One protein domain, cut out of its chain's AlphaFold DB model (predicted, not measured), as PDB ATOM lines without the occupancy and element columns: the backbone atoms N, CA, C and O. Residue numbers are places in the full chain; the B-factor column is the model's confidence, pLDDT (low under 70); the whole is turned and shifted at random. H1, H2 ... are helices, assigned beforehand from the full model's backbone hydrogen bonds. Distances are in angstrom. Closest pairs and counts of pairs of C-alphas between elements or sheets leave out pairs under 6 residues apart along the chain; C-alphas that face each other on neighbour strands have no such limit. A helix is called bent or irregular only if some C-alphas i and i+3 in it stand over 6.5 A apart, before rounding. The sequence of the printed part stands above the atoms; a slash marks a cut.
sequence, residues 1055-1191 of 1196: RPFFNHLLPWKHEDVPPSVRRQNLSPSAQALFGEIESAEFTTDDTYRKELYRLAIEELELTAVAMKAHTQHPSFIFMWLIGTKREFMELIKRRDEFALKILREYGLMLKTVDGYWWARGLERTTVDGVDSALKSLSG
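This is residues 1055 to 1191 of the 1196 residues of the protein "Long chain fatty alcohol oxidase, putative" of Talaromyces stipitatus (strain ATCC 10500 / CBS 375.48 / QM 6759 / NRRL 1006) (UniProt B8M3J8). Four helices, H2, H3, H4 and H6, stand side by side in an up-and-down bundle, each running against the one before it in the chain; H3 and H6 lie in the middle, with H2 on one side and H4 on the other. H7 folds back along H6 on the outside of this bundle, short H5 lies crosswise over H3 and H6, and a long first stretch, with the tiny H1 at its start, passes across H3 on the side far from H7. The printed part has 137 residues, with seven named helices in the order H1 to H7 and no named strand, and its class is all helix. It is compact, with a radius of gyration of the C-alphas of 15.2 A, and spans 45 by 33 by 26 A.

Begin at H1, residues 1055 to 1058, which touches no helix. A long link of 21 residues takes you to H2, residues 1080 to 1091, and a tight link from there to H3, residues 1096 to 1121. H2 and H3 form a helical hairpin at a shallow tilt of 23 degrees; look for their closest C-alphas at Ile 1089 and Lys 1102, 7.2 A apart. H3 next forms a hairpin with H4, residues 1126 to 1135, at a shallow tilt of 16 degrees; the closest C-alphas, of Glu 1111 and Trp 1132, are 5.4 A apart. H5, residues 1138 to 1145, is about perpendicular to H3, at 84 degrees, and touches it with the C-alphas of Phe 1140 and Leu 1104 closest, 5.9 A apart. Then comes the hub, H6, residues 1149 to 1165, which touches five helices. It runs the same way as H3 at a shallow tilt of 7 degrees, with the C-alphas of Ala 1151 and Tyr 1105 closest, at 6.8 A. It touches H2 with residues 1150 to 1157 alone, where the C-alphas of Glu 1157 and Ala 1082 are closest, at 6.3 A. It touches H4 with residues 1158 to 1165 alone, where the C-alphas of Val 1165 and Pro 1126 are closest, at 6.1 A. H5 is about perpendicular to H6, at 83 degrees, and their closest C-alphas, of Ile 1144 and Ala 1151, are 5.4 A apart. H7, residues 1174 to 1189, forms a hairpin with H6 at 13 degrees, a shallow tilt, and the C-alphas of Leu 1162 and Glu 1175 come closest, at 5.0 A. Among the pairs that stay apart are H2 and H4, and H3 and H7. In the backbones of H2, H5 and H7 every O i to N i+4 pair is within hydrogen-bond range; in H3 it is 20 of 22, in H6 10 of 13, and in H4 2 of 6, beside 5 of 7 O i to N i+3 pairs, while H1 is too short for an O i to N i+4 pair.

Find C-alpha 1055 at (33.056, 47.684, 131.475), where H1 begins its 5.3 A. H2 measures 16.6 A from first to last C-alpha. Find C-alpha 1096 at (-5.089, 71.853, 125.727); from there H3 runs 39.0 A to C-alpha 1121. H3 is irregular, with C-alphas 1097 and 1100 7.4 A apart, and H4, 16.2 A long, is only just irregular, with C-alphas 1129 and 1132 6.7 A apart. H5 measures 10.6 A, H6 25.9 A, and H7 22.9 A, ending at C-alpha 1189, (2.002, 65.569, 103.846).

The C-alphas farthest apart, of Arg 1055 and Gly 1191, are 50.5 A from each other. The printed part has no cut. The link from H1 to H2 is long; that from H6 to H7, 8 residues, is short. Residues 1095 to 1100, of which 1096 to 1100 belong to H3, stand free. The mean pLDDT of the printed part is 78.1; it is under 70 in residues 1055 to 1075, 1095 to 1098, 1121 to 1125 and 1190 to 1191.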
ATOM      1  N   ARG A1055      33.251  46.463 130.655       49.97
ATOM      2  CA  ARG A1055      33.056  47.684 131.475       49.97
ATOM      3  C   ARG A1055      33.314  49.008 130.720       49.97
ATOM      4  O   ARG A1055      32.486  49.910 130.852       49.97
ATOM      5  N   PRO A1056      34.383  49.155 129.908       49.03
ATOM      6  CA  PRO A1056      34.628  50.391 129.159       49.03
ATOM      7  C   PRO A1056      33.545  50.678 128.113       49.03
ATOM      8  O   PRO A1056      33.233  51.832 127.857       49.03
ATOM      9  N   PHE A1057      32.931  49.644 127.530       50.12
ATOM     10  CA  PHE A1057      31.877  49.799 126.526       50.12
ATOM     11  C   PHE A1057      30.550  50.270 127.155       50.12
ATOM     12  O   PHE A1057      29.839  51.085 126.574       50.12
ATOM     13  N   PHE A1058      30.238  49.797 128.368       53.06
ATOM     14  CA  PHE A1058      28.977  50.082 129.067       53.06
ATOM     15  C   PHE A1058      28.931  51.436 129.776       53.06
ATOM     16  O   PHE A1058      27.915  52.123 129.690       53.06
ATOM     17  N   ASN A1059      30.027  51.862 130.417       51.62
ATOM     18  CA  ASN A1059      30.094  53.173 131.080       51.62
ATOM     19  C   ASN A1059      29.892  54.350 130.111       51.62
ATOM     20  O   ASN A1059      29.632  55.468 130.540       51.62
ATOM     21  N   HIS A1060      30.002  54.094 128.808       53.22
ATOM     22  CA  HIS A1060      29.766  55.067 127.756       53.22
ATOM     23  C   HIS A1060      28.317  55.076 127.235       53.22
ATOM     24  O   HIS A1060      27.896  56.100 126.725       53.22
ATOM     25  N   LEU A1061      27.527  54.006 127.382       49.50
ATOM     26  CA  LEU A1061      26.169  53.900 126.807       49.50
ATOM     27  C   LEU A1061      25.027  53.973 127.841       49.50
ATOM     28  O   LEU A1061      23.859  54.029 127.459       49.50
ATOM     29  N   LEU A1062      25.347  53.956 129.139       52.53
ATOM     30  CA  LEU A1062      24.389  54.186 130.228       52.53
ATOM     31  C   LEU A1062      23.962  55.668 130.279       52.53
ATOM     32  O   LEU A1062      24.726  56.532 129.848       52.53
ATOM     33  N   PRO A1063      22.738  55.975 130.749       49.31
ATOM     34  CA  PRO A1063      22.040  57.205 130.391       49.31
ATOM     35  C   PRO A1063      22.768  58.436 130.924       49.31
ATOM     36  O   PRO A1063      22.805  58.674 132.131       49.31
ATOM     37  N   TRP A1064      23.306  59.233 130.002       52.09
ATOM     38  CA  TRP A1064      23.617  60.628 130.275       52.09
ATOM     39  C   TRP A1064      22.295  61.319 130.578       52.09
ATOM     40  O   TRP A1064      21.362  61.235 129.777       52.09
ATOM     41  N   LYS A1065      22.179  61.979 131.727       57.81
ATOM     42  CA  LYS A1065      21.013  62.823 131.967       57.81
ATOM     43  C   LYS A1065      21.250  64.159 131.286       57.81
ATOM     44  O   LYS A1065      22.362  64.676 131.283       57.81
ATOM     45  N   HIS A1066      20.190  64.778 130.769       57.34
ATOM     46  CA  HIS A1066      20.256  66.161 130.265       57.34
ATOM     47  C   HIS A1066      20.812  67.140 131.319       57.34
ATOM     48  O   HIS A1066      21.521  68.097 131.008       57.34
ATOM     49  N   GLU A1067      20.574  66.829 132.594       57.78
ATOM     50  CA  GLU A1067      21.112  67.515 133.773       57.78
ATOM     51  C   GLU A1067      22.653  67.539 133.827       57.78
ATOM     52  O   GLU A1067      23.211  68.503 134.349       57.78
ATOM     53  N   ASP A1068      23.329  66.554 133.224       56.16
ATOM     54  CA  ASP A1068      24.792  66.424 133.196       56.16
ATOM     55  C   ASP A1068      25.457  67.312 132.122       56.16
ATOM     56  O   ASP A1068      26.678  67.488 132.123       56.16
ATOM     57  N   VAL A1069      24.675  67.904 131.206       61.34
ATOM     58  CA  VAL A1069      25.167  68.861 130.200       61.34
ATOM     59  C   VAL A1069      25.219  70.265 130.819       61.34
ATOM     60  O   VAL A1069      24.161  70.799 131.185       61.34
ATOM     61  N   PRO A1070      26.405  70.912 130.907       63.91
ATOM     62  CA  PRO A1070      26.533  72.235 131.510       63.91
ATOM     63  C   PRO A1070      25.606  73.255 130.826       63.91
ATOM     64  O   PRO A1070      25.603  73.324 129.593       63.91
ATOM     65  N   PRO A1071      24.865  74.098 131.578       62.09
ATOM     66  CA  PRO A1071      23.928  75.071 131.003       62.09
ATOM     67  C   PRO A1071      24.555  76.000 129.956       62.09
ATOM     68  O   PRO A1071      23.873  76.433 129.034       62.09
ATOM     69  N   SER A1072      25.860  76.268 130.074       58.31
ATOM     70  CA  SER A1072      26.645  77.104 129.161       58.31
ATOM     71  C   SER A1072      26.858  76.509 127.769       58.31
ATOM     72  O   SER A1072      27.178  77.260 126.854       58.31
ATOM     73  N   VAL A1073      26.693  75.193 127.597       62.31
ATOM     74  CA  VAL A1073      26.885  74.479 126.318       62.31
ATOM     75  C   VAL A1073      25.559  73.922 125.786       62.31
ATOM     76  O   VAL A1073      25.506  73.384 124.675       62.31
ATOM     77  N   ARG A1074      24.467  74.081 126.549       67.38
ATOM     78  CA  ARG A1074      23.141  73.647 126.116       67.38
ATOM     79  C   ARG A1074      22.722  74.386 124.850       67.38
ATOM     80  O   ARG A1074      22.933  75.591 124.714       67.38
ATOM     81  N   ARG A1075      22.135  73.653 123.911       67.38
ATOM     82  CA  ARG A1075      21.640  74.063 122.592       67.38
ATOM     83  C   ARG A1075      22.723  74.527 121.614       67.38
ATOM     84  O   ARG A1075      22.451  74.562 120.424       67.38
ATOM     85  N   GLN A1076      23.960  74.773 122.057       70.06
ATOM     86  CA  GLN A1076      25.076  75.184 121.191       70.06
ATOM     87  C   GLN A1076      25.615  74.059 120.293       70.06
ATOM     88  O   GLN A1076      26.248  74.343 119.279       70.06
ATOM     89  N   ASN A1077      25.387  72.790 120.654       71.62
ATOM     90  CA  ASN A1077      25.846  71.629 119.877       71.62
ATOM     91  C   ASN A1077      24.793  71.074 118.900       71.62
ATOM     92  O   ASN A1077      25.100  70.149 118.150       71.62
ATOM     93  N   LEU A1078      23.576  71.629 118.888       80.19
ATOM     94  CA  LEU A1078      22.569  71.329 117.867       80.19
ATOM     95  C   LEU A1078      22.903  72.058 116.559       80.19
ATOM     96  O   LEU A1078      23.482  73.148 116.580       80.19
ATOM     97  N   SER A1079      22.502  71.487 115.421       81.88
ATOM     98  CA  SER A1079      22.564  72.167 114.122       81.88
ATOM     99  C   SER A1079      21.737  73.470 114.155       81.88
ATOM    100  O   SER A1079      20.742  73.547 114.883       81.88
ATOM    101  N   PRO A1080      22.081  74.495 113.349       83.88
ATOM    102  CA  PRO A1080      21.256  75.700 113.239       83.88
ATOM    103  C   PRO A1080      19.792  75.402 112.865       83.88
ATOM    104  O   PRO A1080      18.887  76.079 113.347       83.88
ATOM    105  N   SER A1081      19.548  74.360 112.059       84.31
ATOM    106  CA  SER A1081      18.202  73.891 111.705       84.31
ATOM    107  C   SER A1081      17.464  73.259 112.888       84.31
ATOM    108  O   SER A1081      16.301  73.586 113.103       84.31
ATOM    109  N   ALA A1082      18.125  72.436 113.708       83.69
ATOM    110  CA  ALA A1082      17.522  71.868 114.915       83.69
ATOM    111  C   ALA A1082      17.231  72.935 115.987       83.69
ATOM    112  O   ALA A1082      16.213  72.851 116.672       83.69
ATOM    113  N   GLN A1083      18.080  73.965 116.115       85.00
ATOM    114  CA  GLN A1083      17.826  75.101 117.014       85.00
ATOM    115  C   GLN A1083      16.605  75.921 116.567       85.00
ATOM    116  O   GLN A1083      15.776  76.293 117.397       85.00
ATOM    117  N   ALA A1084      16.472  76.171 115.260       85.06
ATOM    118  CA  ALA A1084      15.305  76.844 114.694       85.06
ATOM    119  C   ALA A1084      14.022  76.015 114.882       85.06
ATOM    120  O   ALA A1084      13.013  76.557 115.324       85.06
ATOM    121  N   LEU A1085      14.087  74.699 114.636       87.38
ATOM    122  CA  LEU A1085      12.976  73.764 114.844       87.38
ATOM    123  C   LEU A1085      12.512  73.736 116.306       87.38
ATOM    124  O   LEU A1085      11.315  73.720 116.579       87.38
ATOM    125  N   PHE A1086      13.447  73.777 117.258       84.56
ATOM    126  CA  PHE A1086      13.117  73.887 118.677       84.56
ATOM    127  C   PHE A1086      12.363  75.192 118.985       84.56
ATOM    128  O   PHE A1086      11.346  75.166 119.672       84.56
ATOM    129  N   GLY A1087      12.808  76.328 118.432       82.69
ATOM    130  CA  GLY A1087      12.101  77.610 118.562       82.69
ATOM    131  C   GLY A1087      10.705  77.612 117.923       82.69
ATOM    132  O   GLY A1087       9.770  78.180 118.490       82.69
ATOM    133  N   GLU A1088      10.541  76.940 116.780       86.62
ATOM    134  CA  GLU A1088       9.250  76.731 116.103       86.62
ATOM    135  C   GLU A1088       8.287  75.922 116.988       86.62
ATOM    136  O   GLU A1088       7.145  76.326 117.188       86.62
ATOM    137  N   ILE A1089       8.761  74.835 117.605       84.94
ATOM    138  CA  ILE A1089       7.963  74.007 118.525       84.94
ATOM    139  C   ILE A1089       7.591  74.781 119.799       84.94
ATOM    140  O   ILE A1089       6.466  74.666 120.285       84.94
ATOM    141  N   GLU A1090       8.499  75.589 120.349       81.31
ATOM    142  CA  GLU A1090       8.223  76.392 121.547       81.31
ATOM    143  C   GLU A1090       7.182  77.492 121.286       81.31
ATOM    144  O   GLU A1090       6.291  77.691 122.117       81.31
ATOM    145  N   SER A1091       7.249  78.144 120.121       79.06
ATOM    146  CA  SER A1091       6.346  79.236 119.722       79.06
ATOM    147  C   SER A1091       5.005  78.785 119.129       79.06
ATOM    148  O   SER A1091       4.083  79.596 119.059       79.06
ATOM    149  N   ALA A1092       4.859  77.514 118.738       76.44
ATOM    150  CA  ALA A1092       3.598  76.973 118.238       76.44
ATOM    151  C   ALA A1092       2.516  76.903 119.340       76.44
ATOM    152  O   ALA A1092       2.750  76.383 120.441       76.44
ATOM    153  N   GLU A1093       1.316  77.412 119.032       70.31
ATOM    154  CA  GLU A1093       0.126  77.316 119.888       70.31
ATOM    155  C   GLU A1093      -0.503  75.921 119.761       70.31
ATOM    156  O   GLU A1093      -1.053  75.556 118.723       70.31
ATOM    157  N   PHE A1094      -0.428  75.132 120.833       70.25
ATOM    158  CA  PHE A1094      -1.048  73.809 120.914       70.25
ATOM    159  C   PHE A1094      -2.377  73.884 121.677       70.25
ATOM    160  O   PHE A1094      -2.505  74.627 122.650       70.25
ATOM    161  N   THR A1095      -3.369  73.089 121.263       66.31
ATOM    162  CA  THR A1095      -4.622  72.925 122.025       66.31
ATOM    163  C   THR A1095      -4.347  72.279 123.394       66.31
ATOM    164  O   THR A1095      -3.327  71.615 123.573       66.31
ATOM    165  N   THR A1096      -5.248  72.427 124.373       56.69
ATOM    166  CA  THR A1096      -5.089  71.853 125.727       56.69
ATOM    167  C   THR A1096      -4.843  70.333 125.735       56.69
ATOM    168  O   THR A1096      -4.158  69.838 126.631       56.69
ATOM    169  N   ASP A1097      -5.312  69.610 124.710       56.28
ATOM    170  CA  ASP A1097      -5.132  68.160 124.511       56.28
ATOM    171  C   ASP A1097      -3.769  67.767 123.886       56.28
ATOM    172  O   ASP A1097      -3.404  66.589 123.879       56.28
ATOM    173  N   ASP A1098      -2.980  68.727 123.383       66.56
ATOM    174  CA  ASP A1098      -1.702  68.483 122.684       66.56
ATOM    175  C   ASP A1098      -0.447  68.732 123.542       66.56
ATOM    176  O   ASP A1098       0.685  68.506 123.105       66.56
ATOM    177  N   THR A1099      -0.633  69.144 124.797       74.38
ATOM    178  CA  THR A1099       0.460  69.462 125.734       74.38
ATOM    179  C   THR A1099       1.434  68.285 125.917       74.38
ATOM    180  O   THR A1099       2.642  68.478 126.036       74.38
ATOM    181  N   TYR A1100       0.932  67.045 125.863       81.62
ATOM    182  CA  TYR A1100       1.756  65.834 125.936       81.62
ATOM    183  C   TYR A1100       2.592  65.594 124.667       81.62
ATOM    184  O   TYR A1100       3.727  65.134 124.769       81.62
ATOM    185  N   ARG A1101       2.084  65.928 123.469       82.94
ATOM    186  CA  ARG A1101       2.844  65.772 122.213       82.94
ATOM    187  C   ARG A1101       3.969  66.796 122.115       82.94
ATOM    188  O   ARG A1101       5.087  66.414 121.778       82.94
ATOM    189  N   LYS A1102       3.709  68.049 122.520       85.31
ATOM    190  CA  LYS A1102       4.745  69.090 122.648       85.31
ATOM    191  C   LYS A1102       5.891  68.629 123.555       85.31
ATOM    192  O   LYS A1102       7.058  68.758 123.195       85.31
ATOM    193  N   GLU A1103       5.555  68.008 124.684       86.25
ATOM    194  CA  GLU A1103       6.542  67.440 125.606       86.25
ATOM    195  C   GLU A1103       7.334  66.271 124.987       86.25
ATOM    196  O   GLU A1103       8.545  66.180 125.180       86.25
ATOM    197  N   LEU A1104       6.703  65.401 124.190       88.81
ATOM    198  CA  LEU A1104       7.409  64.336 123.460       88.81
ATOM    199  C   LEU A1104       8.410  64.891 122.432       88.81
ATOM    200  O   LEU A1104       9.507  64.344 122.314       88.81
ATOM    201  N   TYR A1105       8.067  65.970 121.718       91.38
ATOM    202  CA  TYR A1105       8.990  66.645 120.797       91.38
ATOM    203  C   TYR A1105      10.173  67.272 121.534       91.38
ATOM    204  O   TYR A1105      11.319  67.088 121.121       91.38
ATOM    205  N   ARG A1106       9.902  67.965 122.652       86.94
ATOM    206  CA  ARG A1106      10.929  68.577 123.504       86.94
ATOM    207  C   ARG A1106      11.941  67.531 123.969       86.94
ATOM    208  O   ARG A1106      13.136  67.698 123.742       86.94
ATOM    209  N   LEU A1107      11.455  66.417 124.518       87.38
ATOM    210  CA  LEU A1107      12.297  65.311 124.977       87.38
ATOM    211  C   LEU A1107      13.103  64.677 123.834       87.38
ATOM    212  O   LEU A1107      14.273  64.359 124.013       87.38
ATOM    213  N   ALA A1108      12.523  64.523 122.641       89.56
ATOM    214  CA  ALA A1108      13.245  63.971 121.495       89.56
ATOM    215  C   ALA A1108      14.380  64.887 120.996       89.56
ATOM    216  O   ALA A1108      15.405  64.381 120.535       89.56
ATOM    217  N   ILE A1109      14.227  66.213 121.097       88.56
ATOM    218  CA  ILE A1109      15.286  67.182 120.765       88.56
ATOM    219  C   ILE A1109      16.363  67.224 121.856       88.56
ATOM    220  O   ILE A1109      17.548  67.305 121.539       88.56
ATOM    221  N   GLU A1110      15.984  67.107 123.128       85.31
ATOM    222  CA  GLU A1110      16.942  66.985 124.236       85.31
ATOM    223  C   GLU A1110      17.814  65.729 124.094       85.31
ATOM    224  O   GLU A1110      19.024  65.785 124.310       85.31
ATOM    225  N   GLU A1111      17.239  64.622 123.621       86.44
ATOM    226  CA  GLU A1111      17.994  63.414 123.274       86.44
ATOM    227  C   GLU A1111      18.908  63.610 122.047       86.44
ATOM    228  O   GLU A1111      20.004  63.043 121.999       86.44
ATOM    229  N   LEU A1112      18.516  64.425 121.050       88.38
ATOM    230  CA  LEU A1112      19.407  64.777 119.923       88.38
ATOM    231  C   LEU A1112      20.616  65.560 120.422       88.38
ATOM    232  O   LEU A1112      21.742  65.321 119.988       88.38
ATOM    233  N   GLU A1113      20.377  66.497 121.330       85.31
ATOM    234  CA  GLU A1113      21.408  67.325 121.929       85.31
ATOM    235  C   GLU A1113      22.393  66.484 122.748       85.31
ATOM    236  O   GLU A1113      23.606  66.604 122.564       85.31
ATOM    237  N   LEU A1114      21.879  65.586 123.591       81.75
ATOM    238  CA  LEU A1114      22.680  64.623 124.347       81.75
ATOM    239  C   LEU A1114      23.538  63.757 123.427       81.75
ATOM    240  O   LEU A1114      24.744  63.620 123.640       81.75
ATOM    241  N   THR A1115      22.933  63.239 122.359       84.94
ATOM    242  CA  THR A1115      23.626  62.441 121.341       84.94
ATOM    243  C   THR A1115      24.749  63.246 120.681       84.94
ATOM    244  O   THR A1115      25.874  62.759 120.563       84.94
ATOM    245  N   ALA A1116      24.497  64.504 120.308       83.50
ATOM    246  CA  ALA A1116      25.490  65.379 119.687       83.50
ATOM    247  C   ALA A1116      26.649  65.734 120.639       83.50
ATOM    248  O   ALA A1116      27.815  65.720 120.233       83.50
ATOM    249  N   VAL A1117      26.351  66.012 121.914       80.50
ATOM    250  CA  VAL A1117      27.358  66.261 122.960       80.50
ATOM    251  C   VAL A1117      28.236  65.028 123.158       80.50
ATOM    252  O   VAL A1117      29.462  65.147 123.143       80.50
ATOM    253  N   ALA A1118      27.628  63.846 123.276       74.75
ATOM    254  CA  ALA A1118      28.346  62.591 123.465       74.75
ATOM    255  C   ALA A1118      29.243  62.259 122.260       74.75
ATOM    256  O   ALA A1118      30.424  61.949 122.431       74.75
ATOM    257  N   MET A1119      28.730  62.430 121.036       76.50
ATOM    258  CA  MET A1119      29.498  62.255 119.796       76.50
ATOM    259  C   MET A1119      30.700  63.211 119.706       76.50
ATOM    260  O   MET A1119      31.764  62.821 119.223       76.50
ATOM    261  N   LYS A1120      30.567  64.452 120.193       74.50
ATOM    262  CA  LYS A1120      31.644  65.458 120.188       74.50
ATOM    263  C   LYS A1120      32.670  65.243 121.305       74.50
ATOM    264  O   LYS A1120      33.860  65.443 121.076       74.50
ATOM    265  N   ALA A1121      32.234  64.819 122.490       68.75
ATOM    266  CA  ALA A1121      33.112  64.484 123.614       68.75
ATOM    267  C   ALA A1121      33.902  63.184 123.371       68.75
ATOM    268  O   ALA A1121      35.008  63.010 123.889       68.75
ATOM    269  N   HIS A1122      33.355  62.278 122.558       64.81
ATOM    270  CA  HIS A1122      33.912  60.953 122.304       64.81
ATOM    271  C   HIS A1122      33.946  60.617 120.808       64.81
ATOM    272  O   HIS A1122      33.453  59.575 120.377       64.81
ATOM    273  N   THR A1123      34.613  61.467 120.021       59.38
ATOM    274  CA  THR A1123      34.738  61.367 118.548       59.38
ATOM    275  C   THR A1123      35.256  60.021 118.019       59.38
ATOM    276  O   THR A1123      35.106  59.718 116.840       59.38
ATOM    277  N   GLN A1124      35.847  59.188 118.880       59.94
ATOM    278  CA  GLN A1124      36.371  57.857 118.558       59.94
ATOM    279  C   GLN A1124      35.377  56.701 118.798       59.94
ATOM    280  O   GLN A1124      35.757  55.535 118.663       59.94
ATOM    281  N   HIS A1125      34.131  56.972 119.201       67.00
ATOM    282  CA  HIS A1125      33.167  55.923 119.539       67.00
ATOM    283  C   HIS A1125      31.841  56.092 118.771       67.00
ATOM    284  O   HIS A1125      30.946  56.807 119.212       67.00
ATOM    285  N   PRO A1126      31.663  55.418 117.623       71.25
ATOM    286  CA  PRO A1126      30.538  55.695 116.729       71.25
ATOM    287  C   PRO A1126      29.185  55.207 117.257       71.25
ATOM    288  O   PRO A1126      28.153  55.609 116.735       71.25
ATOM    289  N   SER A1127      29.152  54.366 118.297       70.50
ATOM    290  CA  SER A1127      27.893  53.853 118.857       70.50
ATOM    291  C   SER A1127      27.044  54.921 119.550       70.50
ATOM    292  O   SER A1127      25.863  54.686 119.792       70.50
ATOM    293  N   PHE A1128      27.631  56.071 119.900       76.00
ATOM    294  CA  PHE A1128      26.906  57.167 120.539       76.00
ATOM    295  C   PHE A1128      25.781  57.696 119.650       76.00
ATOM    296  O   PHE A1128      24.763  58.125 120.174       76.00
ATOM    297  N   ILE A1129      25.890  57.539 118.326       80.88
ATOM    298  CA  ILE A1129      24.840  57.906 117.372       80.88
ATOM    299  C   ILE A1129      23.509  57.175 117.622       80.88
ATOM    300  O   ILE A1129      22.459  57.621 117.169       80.88
ATOM    301  N   PHE A1130      23.519  56.059 118.352       78.62
ATOM    302  CA  PHE A1130      22.317  55.288 118.672       78.62
ATOM    303  C   PHE A1130      21.646  55.721 119.976       78.62
ATOM    304  O   PHE A1130      20.534  55.268 120.245       78.62
ATOM    305  N   MET A1131      22.268  56.615 120.759       80.56
ATOM    306  CA  MET A1131      21.665  57.157 121.981       80.56
ATOM    307  C   MET A1131      20.290  57.748 121.702       80.56
ATOM    308  O   MET A1131      19.351  57.446 122.424       80.56
ATOM    309  N   TRP A1132      20.134  58.473 120.596       88.56
ATOM    310  CA  TRP A1132      18.845  59.030 120.210       88.56
ATOM    311  C   TRP A1132      17.762  57.960 119.985       88.56
ATOM    312  O   TRP A1132      16.647  58.080 120.494       88.56
ATOM    313  N   LEU A1133      18.075  56.863 119.283       85.44
ATOM    314  CA  LEU A1133      17.120  55.767 119.044       85.44
ATOM    315  C   LEU A1133      16.726  55.032 120.331       85.44
ATOM    316  O   LEU A1133      15.626  54.481 120.406       85.44
ATOM    317  N   ILE A1134      17.630  55.014 121.314       81.31
ATOM    318  CA  ILE A1134      17.451  54.378 122.622       81.31
ATOM    319  C   ILE A1134      16.652  55.288 123.566       81.31
ATOM    320  O   ILE A1134      15.693  54.824 124.180       81.31
ATOM    321  N   GLY A1135      17.041  56.561 123.673       78.31
ATOM    322  CA  GLY A1135      16.505  57.541 124.620       78.31
ATOM    323  C   GLY A1135      15.155  58.128 124.212       78.31
ATOM    324  O   GLY A1135      14.349  58.498 125.066       78.31
ATOM    325  N   THR A1136      14.839  58.148 122.913       87.69
ATOM    326  CA  THR A1136      13.523  58.602 122.441       87.69
ATOM    327  C   THR A1136      12.396  57.704 122.944       87.69
ATOM    328  O   THR A1136      12.431  56.475 122.835       87.69
ATOM    329  N   LYS A1137      11.327  58.318 123.457       86.94
ATOM    330  CA  LYS A1137      10.149  57.602 123.967       86.94
ATOM    331  C   LYS A1137       9.448  56.789 122.874       86.94
ATOM    332  O   LYS A1137       9.435  57.166 121.702       86.94
ATOM    333  N   ARG A1138       8.835  55.663 123.250       84.31
ATOM    334  CA  ARG A1138       8.105  54.795 122.307       84.31
ATOM    335  C   ARG A1138       6.928  55.532 121.668       84.31
ATOM    336  O   ARG A1138       6.663  55.382 120.481       84.31
ATOM    337  N   GLU A1139       6.286  56.387 122.447       87.12
ATOM    338  CA  GLU A1139       5.191  57.260 122.046       87.12
ATOM    339  C   GLU A1139       5.625  58.266 120.972       87.12
ATOM    340  O   GLU A1139       4.856  58.539 120.056       87.12
ATOM    341  N   PHE A1140       6.871  58.756 121.020       91.38
ATOM    342  CA  PHE A1140       7.435  59.611 119.972       91.38
ATOM    343  C   PHE A1140       7.693  58.829 118.671       91.38
ATOM    344  O   PHE A1140       7.380  59.314 117.585       91.38
ATOM    345  N   MET A1141       8.175  57.582 118.754       90.88
ATOM    346  CA  MET A1141       8.343  56.727 117.565       90.88
ATOM    347  C   MET A1141       7.000  56.416 116.881       90.88
ATOM    348  O   MET A1141       6.918  56.343 115.656       90.88
ATOM    349  N   GLU A1142       5.916  56.299 117.650       86.06
ATOM    350  CA  GLU A1142       4.565  56.168 117.092       86.06
ATOM    351  C   GLU A1142       4.098  57.444 116.362       86.06
ATOM    352  O   GLU A1142       3.339  57.335 115.398       86.06
ATOM    353  N   LEU A1143       4.586  58.638 116.730       89.88
ATOM    354  CA  LEU A1143       4.338  59.870 115.963       89.88
ATOM    355  C   LEU A1143       5.045  59.834 114.598       89.88
ATOM    356  O   LEU A1143       4.421  60.145 113.584       89.88
ATOM    357  N   ILE A1144       6.291  59.348 114.537       90.75
ATOM    358  CA  ILE A1144       7.010  59.117 113.267       90.75
ATOM    359  C   ILE A1144       6.225  58.146 112.374       90.75
ATOM    360  O   ILE A1144       5.997  58.416 111.194       90.75
ATOM    361  N   LYS A1145       5.750  57.032 112.942       86.62
ATOM    362  CA  LYS A1145       4.947  56.023 112.232       86.62
ATOM    363  C   LYS A1145       3.622  56.576 111.704       86.62
ATOM    364  O   LYS A1145       3.164  56.170 110.637       86.62
ATOM    365  N   ARG A1146       3.016  57.517 112.433       86.81
ATOM    366  CA  ARG A1146       1.802  58.245 112.028       86.81
ATOM    367  C   ARG A1146       2.075  59.408 111.072       86.81
ATOM    368  O   ARG A1146       1.122  60.070 110.678       86.81
ATOM    369  N   ARG A1147       3.333  59.612 110.662       88.75
ATOM    370  CA  ARG A1147       3.776  60.704 109.782       88.75
ATOM    371  C   ARG A1147       3.465  62.084 110.361       88.75
ATOM    372  O   ARG A1147       3.039  62.981 109.646       88.75
ATOM    373  N   ASP A1148       3.658  62.246 111.660       91.00
ATOM    374  CA  ASP A1148       3.547  63.550 112.299       91.00
ATOM    375  C   ASP A1148       4.634  64.511 111.783       91.00
ATOM    376  O   ASP A1148       5.807  64.142 111.689       91.00
ATOM    377  N   GLU A1149       4.246  65.739 111.431       89.00
ATOM    378  CA  GLU A1149       5.130  66.691 110.748       89.00
ATOM    379  C   GLU A1149       6.351  67.064 111.603       89.00
ATOM    380  O   GLU A1149       7.487  66.984 111.127       89.00
ATOM    381  N   PHE A1150       6.145  67.424 112.876       90.31
ATOM    382  CA  PHE A1150       7.241  67.783 113.778       90.31
ATOM    383  C   PHE A1150       8.111  66.570 114.120       90.31
ATOM    384  O   PHE A1150       9.336  66.689 114.117       90.31
ATOM    385  N   ALA A1151       7.523  65.387 114.320       91.81
ATOM    386  CA  ALA A1151       8.291  64.162 114.545       91.81
ATOM    387  C   ALA A1151       9.190  63.800 113.347       91.81
ATOM    388  O   ALA A1151      10.341  63.402 113.538       91.81
ATOM    389  N   LEU A1152       8.706  63.984 112.112       93.12
ATOM    390  CA  LEU A1152       9.499  63.785 110.896       93.12
ATOM    391  C   LEU A1152      10.596  64.847 110.744       93.12
ATOM    392  O   LEU A1152      11.721  64.491 110.404       93.12
ATOM    393  N   LYS A1153      10.325  66.125 111.048       92.88
ATOM    394  CA  LYS A1153      11.359  67.180 111.069       92.88
ATOM    395  C   LYS A1153      12.469  66.862 112.086       92.88
ATOM    396  O   LYS A1153      13.643  67.001 111.761       92.88
ATOM    397  N   ILE A1154      12.127  66.357 113.273       93.69
ATOM    398  CA  ILE A1154      13.109  65.932 114.290       93.69
ATOM    399  C   ILE A1154      13.899  64.702 113.807       93.69
ATOM    400  O   ILE A1154      15.123  64.662 113.934       93.69
ATOM    401  N   LEU A1155      13.233  63.718 113.190       93.06
ATOM    402  CA  LEU A1155      13.904  62.556 112.596       93.06
ATOM    403  C   LEU A1155      14.858  62.952 111.455       93.06
ATOM    404  O   LEU A1155      15.908  62.336 111.275       93.06
ATOM    405  N   ARG A1156      14.524  63.996 110.694       93.31
ATOM    406  CA  ARG A1156      15.398  64.553 109.659       93.31
ATOM    407  C   ARG A1156      16.716  65.064 110.245       93.31
ATOM    408  O   ARG A1156      17.773  64.794 109.681       93.31
ATOM    409  N   GLU A1157      16.661  65.760 111.382       93.00
ATOM    410  CA  GLU A1157      17.853  66.247 112.091       93.00
ATOM    411  C   GLU A1157      18.708  65.092 112.634       93.00
ATOM    412  O   GLU A1157      19.936  65.134 112.531       93.00
ATOM    413  N   TYR A1158      18.079  64.012 113.112       91.94
ATOM    414  CA  TYR A1158      18.792  62.765 113.413       91.94
ATOM    415  C   TYR A1158      19.498  62.195 112.172       91.94
ATOM    416  O   TYR A1158      20.679  61.853 112.223       91.94
ATOM    417  N   GLY A1159      18.798  62.147 111.033       88.38
ATOM    418  CA  GLY A1159      19.337  61.681 109.754       88.38
ATOM    419  C   GLY A1159      20.576  62.456 109.297       88.38
ATOM    420  O   GLY A1159      21.545  61.848 108.850       88.38
ATOM    421  N   LEU A1160      20.592  63.781 109.475       89.50
ATOM    422  CA  LEU A1160      21.766  64.621 109.195       89.50
ATOM    423  C   LEU A1160      22.946  64.300 110.124       89.50
ATOM    424  O   LEU A1160      24.104  64.326 109.703       89.50
ATOM    425  N   MET A1161      22.666  63.958 111.383       87.88
ATOM    426  CA  MET A1161      23.687  63.587 112.361       87.88
ATOM    427  C   MET A1161      24.416  62.291 111.981       87.88
ATOM    428  O   MET A1161      25.605  62.158 112.281       87.88
ATOM    429  N   LEU A1162      23.767  61.371 111.250       87.19
ATOM    430  CA  LEU A1162      24.378  60.122 110.761       87.19
ATOM    431  C   LEU A1162      25.608  60.361 109.871       87.19
ATOM    432  O   LEU A1162      26.467  59.488 109.765       87.19
ATOM    433  N   LYS A1163      25.767  61.560 109.296       85.69
ATOM    434  CA  LYS A1163      26.970  61.937 108.538       85.69
ATOM    435  C   LYS A1163      28.255  61.806 109.356       85.69
ATOM    436  O   LYS A1163      29.316  61.519 108.809       85.69
ATOM    437  N   THR A1164      28.166  61.984 110.673       83.00
ATOM    438  CA  THR A1164      29.306  61.855 111.596       83.00
ATOM    439  C   THR A1164      29.875  60.434 111.662       83.00
ATOM    440  O   THR A1164      31.032  60.265 112.040       83.00
ATOM    441  N   VAL A1165      29.099  59.423 111.253       82.12
ATOM    442  CA  VAL A1165      29.515  58.015 111.204       82.12
ATOM    443  C   VAL A1165      29.650  57.475 109.774       82.12
ATOM    444  O   VAL A1165      29.978  56.306 109.601       82.12
ATOM    445  N   ASP A1166      29.503  58.308 108.738       80.69
ATOM    446  CA  ASP A1166      29.565  57.889 107.321       80.69
ATOM    447  C   ASP A1166      30.928  57.287 106.911       80.69
ATOM    448  O   ASP A1166      31.032  56.491 105.976       80.69
ATOM    449  N   GLY A1167      31.988  57.612 107.662       75.94
ATOM    450  CA  GLY A1167      33.317  57.017 107.499       75.94
ATOM    451  C   GLY A1167      33.390  55.525 107.852       75.94
ATOM    452  O   GLY A1167      34.330  54.847 107.434       75.94
ATOM    453  N   TYR A1168      32.404  54.991 108.578       79.62
ATOM    454  CA  TYR A1168      32.320  53.573 108.903       79.62
ATOM    455  C   TYR A1168      31.569  52.818 107.808       79.62
ATOM    456  O   TYR A1168      30.515  53.236 107.333       79.62
ATOM    457  N   TRP A1169      32.090  51.655 107.423       80.12
ATOM    458  CA  TRP A1169      31.530  50.853 106.333       80.12
ATOM    459  C   TRP A1169      30.068  50.457 106.549       80.12
ATOM    460  O   TRP A1169      29.334  50.300 105.577       80.12
ATOM    461  N   TRP A1170      29.647  50.341 107.810       80.00
ATOM    462  CA  TRP A1170      28.285  49.991 108.185       80.00
ATOM    463  C   TRP A1170      27.302  51.161 108.203       80.00
ATOM    464  O   TRP A1170      26.099  50.928 108.247       80.00
ATOM    465  N   ALA A1171      27.794  52.399 108.139       77.31
ATOM    466  CA  ALA A1171      26.976  53.610 108.108       77.31
ATOM    467  C   ALA A1171      27.036  54.361 106.772       77.31
ATOM    468  O   ALA A1171      26.354  55.373 106.596       77.31
ATOM    469  N   ARG A1172      27.826  53.857 105.819       79.19
ATOM    470  CA  ARG A1172      28.063  54.505 104.533       79.19
ATOM    471  C   ARG A1172      26.754  54.726 103.767       79.19
ATOM    472  O   ARG A1172      26.104  53.772 103.345       79.19
ATOM    473  N   GLY A1173      26.408  55.988 103.528       77.44
ATOM    474  CA  GLY A1173      25.216  56.400 102.785       77.44
ATOM    475  C   GLY A1173      23.908  56.405 103.589       77.44
ATOM    476  O   GLY A1173      22.853  56.671 103.003       77.44
ATOM    477  N   LEU A1174      23.945  56.148 104.904       81.38
ATOM    478  CA  LEU A1174      22.748  56.171 105.756       81.38
ATOM    479  C   LEU A1174      22.168  57.576 105.938       81.38
ATOM    480  O   LEU A1174      20.946  57.709 105.973       81.38
ATOM    481  N   GLU A1175      23.007  58.614 106.013       87.19
ATOM    482  CA  GLU A1175      22.548  60.010 106.101       87.19
ATOM    483  C   GLU A1175      21.668  60.361 104.901       87.19
ATOM    484  O   GLU A1175      20.473  60.610 105.065       87.19
ATOM    485  N   ARG A1176      22.225  60.278 103.689       83.62
ATOM    486  CA  ARG A1176      21.491  60.533 102.448       83.62
ATOM    487  C   ARG A1176      20.203  59.720 102.344       83.62
ATOM    488  O   ARG A1176      19.163  60.273 102.008       83.62
ATOM    489  N   THR A1177      20.260  58.424 102.652       84.12
ATOM    490  CA  THR A1177      19.093  57.532 102.558       84.12
ATOM    491  C   THR A1177      17.990  57.931 103.542       84.12
ATOM    492  O   THR A1177      16.816  57.952 103.177       84.12
ATOM    493  N   THR A1178      18.365  58.289 104.772       85.94
ATOM    494  CA  THR A1178      17.426  58.712 105.820       85.94
ATOM    495  C   THR A1178      16.801  60.061 105.489       85.94
ATOM    496  O   THR A1178      15.580  60.193 105.528       85.94
ATOM    497  N   VAL A1179      17.615  61.045 105.101       89.62
ATOM    498  CA  VAL A1179      17.137  62.389 104.747       89.62
ATOM    499  C   VAL A1179      16.224  62.334 103.520       89.62
ATOM    500  O   VAL A1179      15.129  62.887 103.568       89.62
ATOM    501  N   ASP A1180      16.599  61.597 102.467       86.31
ATOM    502  CA  ASP A1180      15.780  61.451 101.255       86.31
ATOM    503  C   ASP A1180      14.414  60.801 101.547       86.31
ATOM    504  O   ASP A1180      13.399  61.182 100.955       86.31
ATOM    505  N   GLY A1181      14.369  59.814 102.448       87.00
ATOM    506  CA  GLY A1181      13.129  59.142 102.833       87.00
ATOM    507  C   GLY A1181      12.218  60.001 103.708       87.00
ATOM    508  O   GLY A1181      11.006  60.026 103.489       87.00
ATOM    509  N   VAL A1182      12.792  60.755 104.648       89.75
ATOM    510  CA  VAL A1182      12.048  61.706 105.488       89.75
ATOM    511  C   VAL A1182      11.523  62.879 104.656       89.75
ATOM    512  O   VAL A1182      10.351  63.230 104.775       89.75
ATOM    513  N   ASP A1183      12.335  63.431 103.752       90.12
ATOM    514  CA  ASP A1183      11.922  64.507 102.843       90.12
ATOM    515  C   ASP A1183      10.808  64.043 101.893       90.12
ATOM    516  O   ASP A1183       9.892  64.808 101.586       90.12
ATOM    517  N   SER A1184      10.840  62.780 101.450       87.56
ATOM    518  CA  SER A1184       9.741  62.175 100.689       87.56
ATOM    519  C   SER A1184       8.443  62.139 101.505       87.56
ATOM    520  O   SER A1184       7.392  62.528 100.994       87.56
ATOM    521  N   ALA A1185       8.516  61.740 102.776       86.69
ATOM    522  CA  ALA A1185       7.351  61.676 103.653       86.69
ATOM    523  C   ALA A1185       6.792  63.069 103.995       86.69
ATOM    524  O   ALA A1185       5.579  63.266 103.929       86.69
ATOM    525  N   LEU A1186       7.646  64.061 104.260       87.50
ATOM    526  CA  LEU A1186       7.234  65.456 104.477       87.50
ATOM    527  C   LEU A1186       6.571  66.063 103.225       87.50
ATOM    528  O   LEU A1186       5.558  66.760 103.318       87.50
ATOM    529  N   LYS A1187       7.078  65.744 102.026       84.12
ATOM    530  CA  LYS A1187       6.435  66.133 100.757       84.12
ATOM    531  C   LYS A1187       5.063  65.482 100.580       84.12
ATOM    532  O   LYS A1187       4.145  66.138 100.098       84.12
ATOM    533  N   SER A1188       4.898  64.229 101.011       80.19
ATOM    534  CA  SER A1188       3.600  63.539 100.955       80.19
ATOM    535  C   SER A1188       2.521  64.213 101.822       80.19
ATOM    536  O   SER A1188       1.350  64.195 101.450       80.19
ATOM    537  N   LEU A1189       2.910  64.865 102.926       78.62
ATOM    538  CA  LEU A1189       2.002  65.569 103.846       78.62
ATOM    539  C   LEU A1189       1.558  66.944 103.331       78.62
ATOM    540  O   LEU A1189       0.437  67.367 103.593       78.62
ATOM    541  N   SER A1190       2.415  67.629 102.575       64.00
ATOM    542  CA  SER A1190       2.163  68.991 102.070       64.00
ATOM    543  C   SER A1190       1.317  69.047 100.789       64.00
ATOM    544  O   SER A1190       1.067  70.131 100.267       64.00
ATOM    545  N   GLY A1191       0.858  67.905 100.261       52.84
ATOM    546  CA  GLY A1191      -0.066  67.844  99.119       52.84
ATOM    547  C   GLY A1191       0.492  68.355  97.780       52.84
ATOM    548  O   GLY A1191      -0.243  68.426  96.796       52.84
TER     549      GLY A1191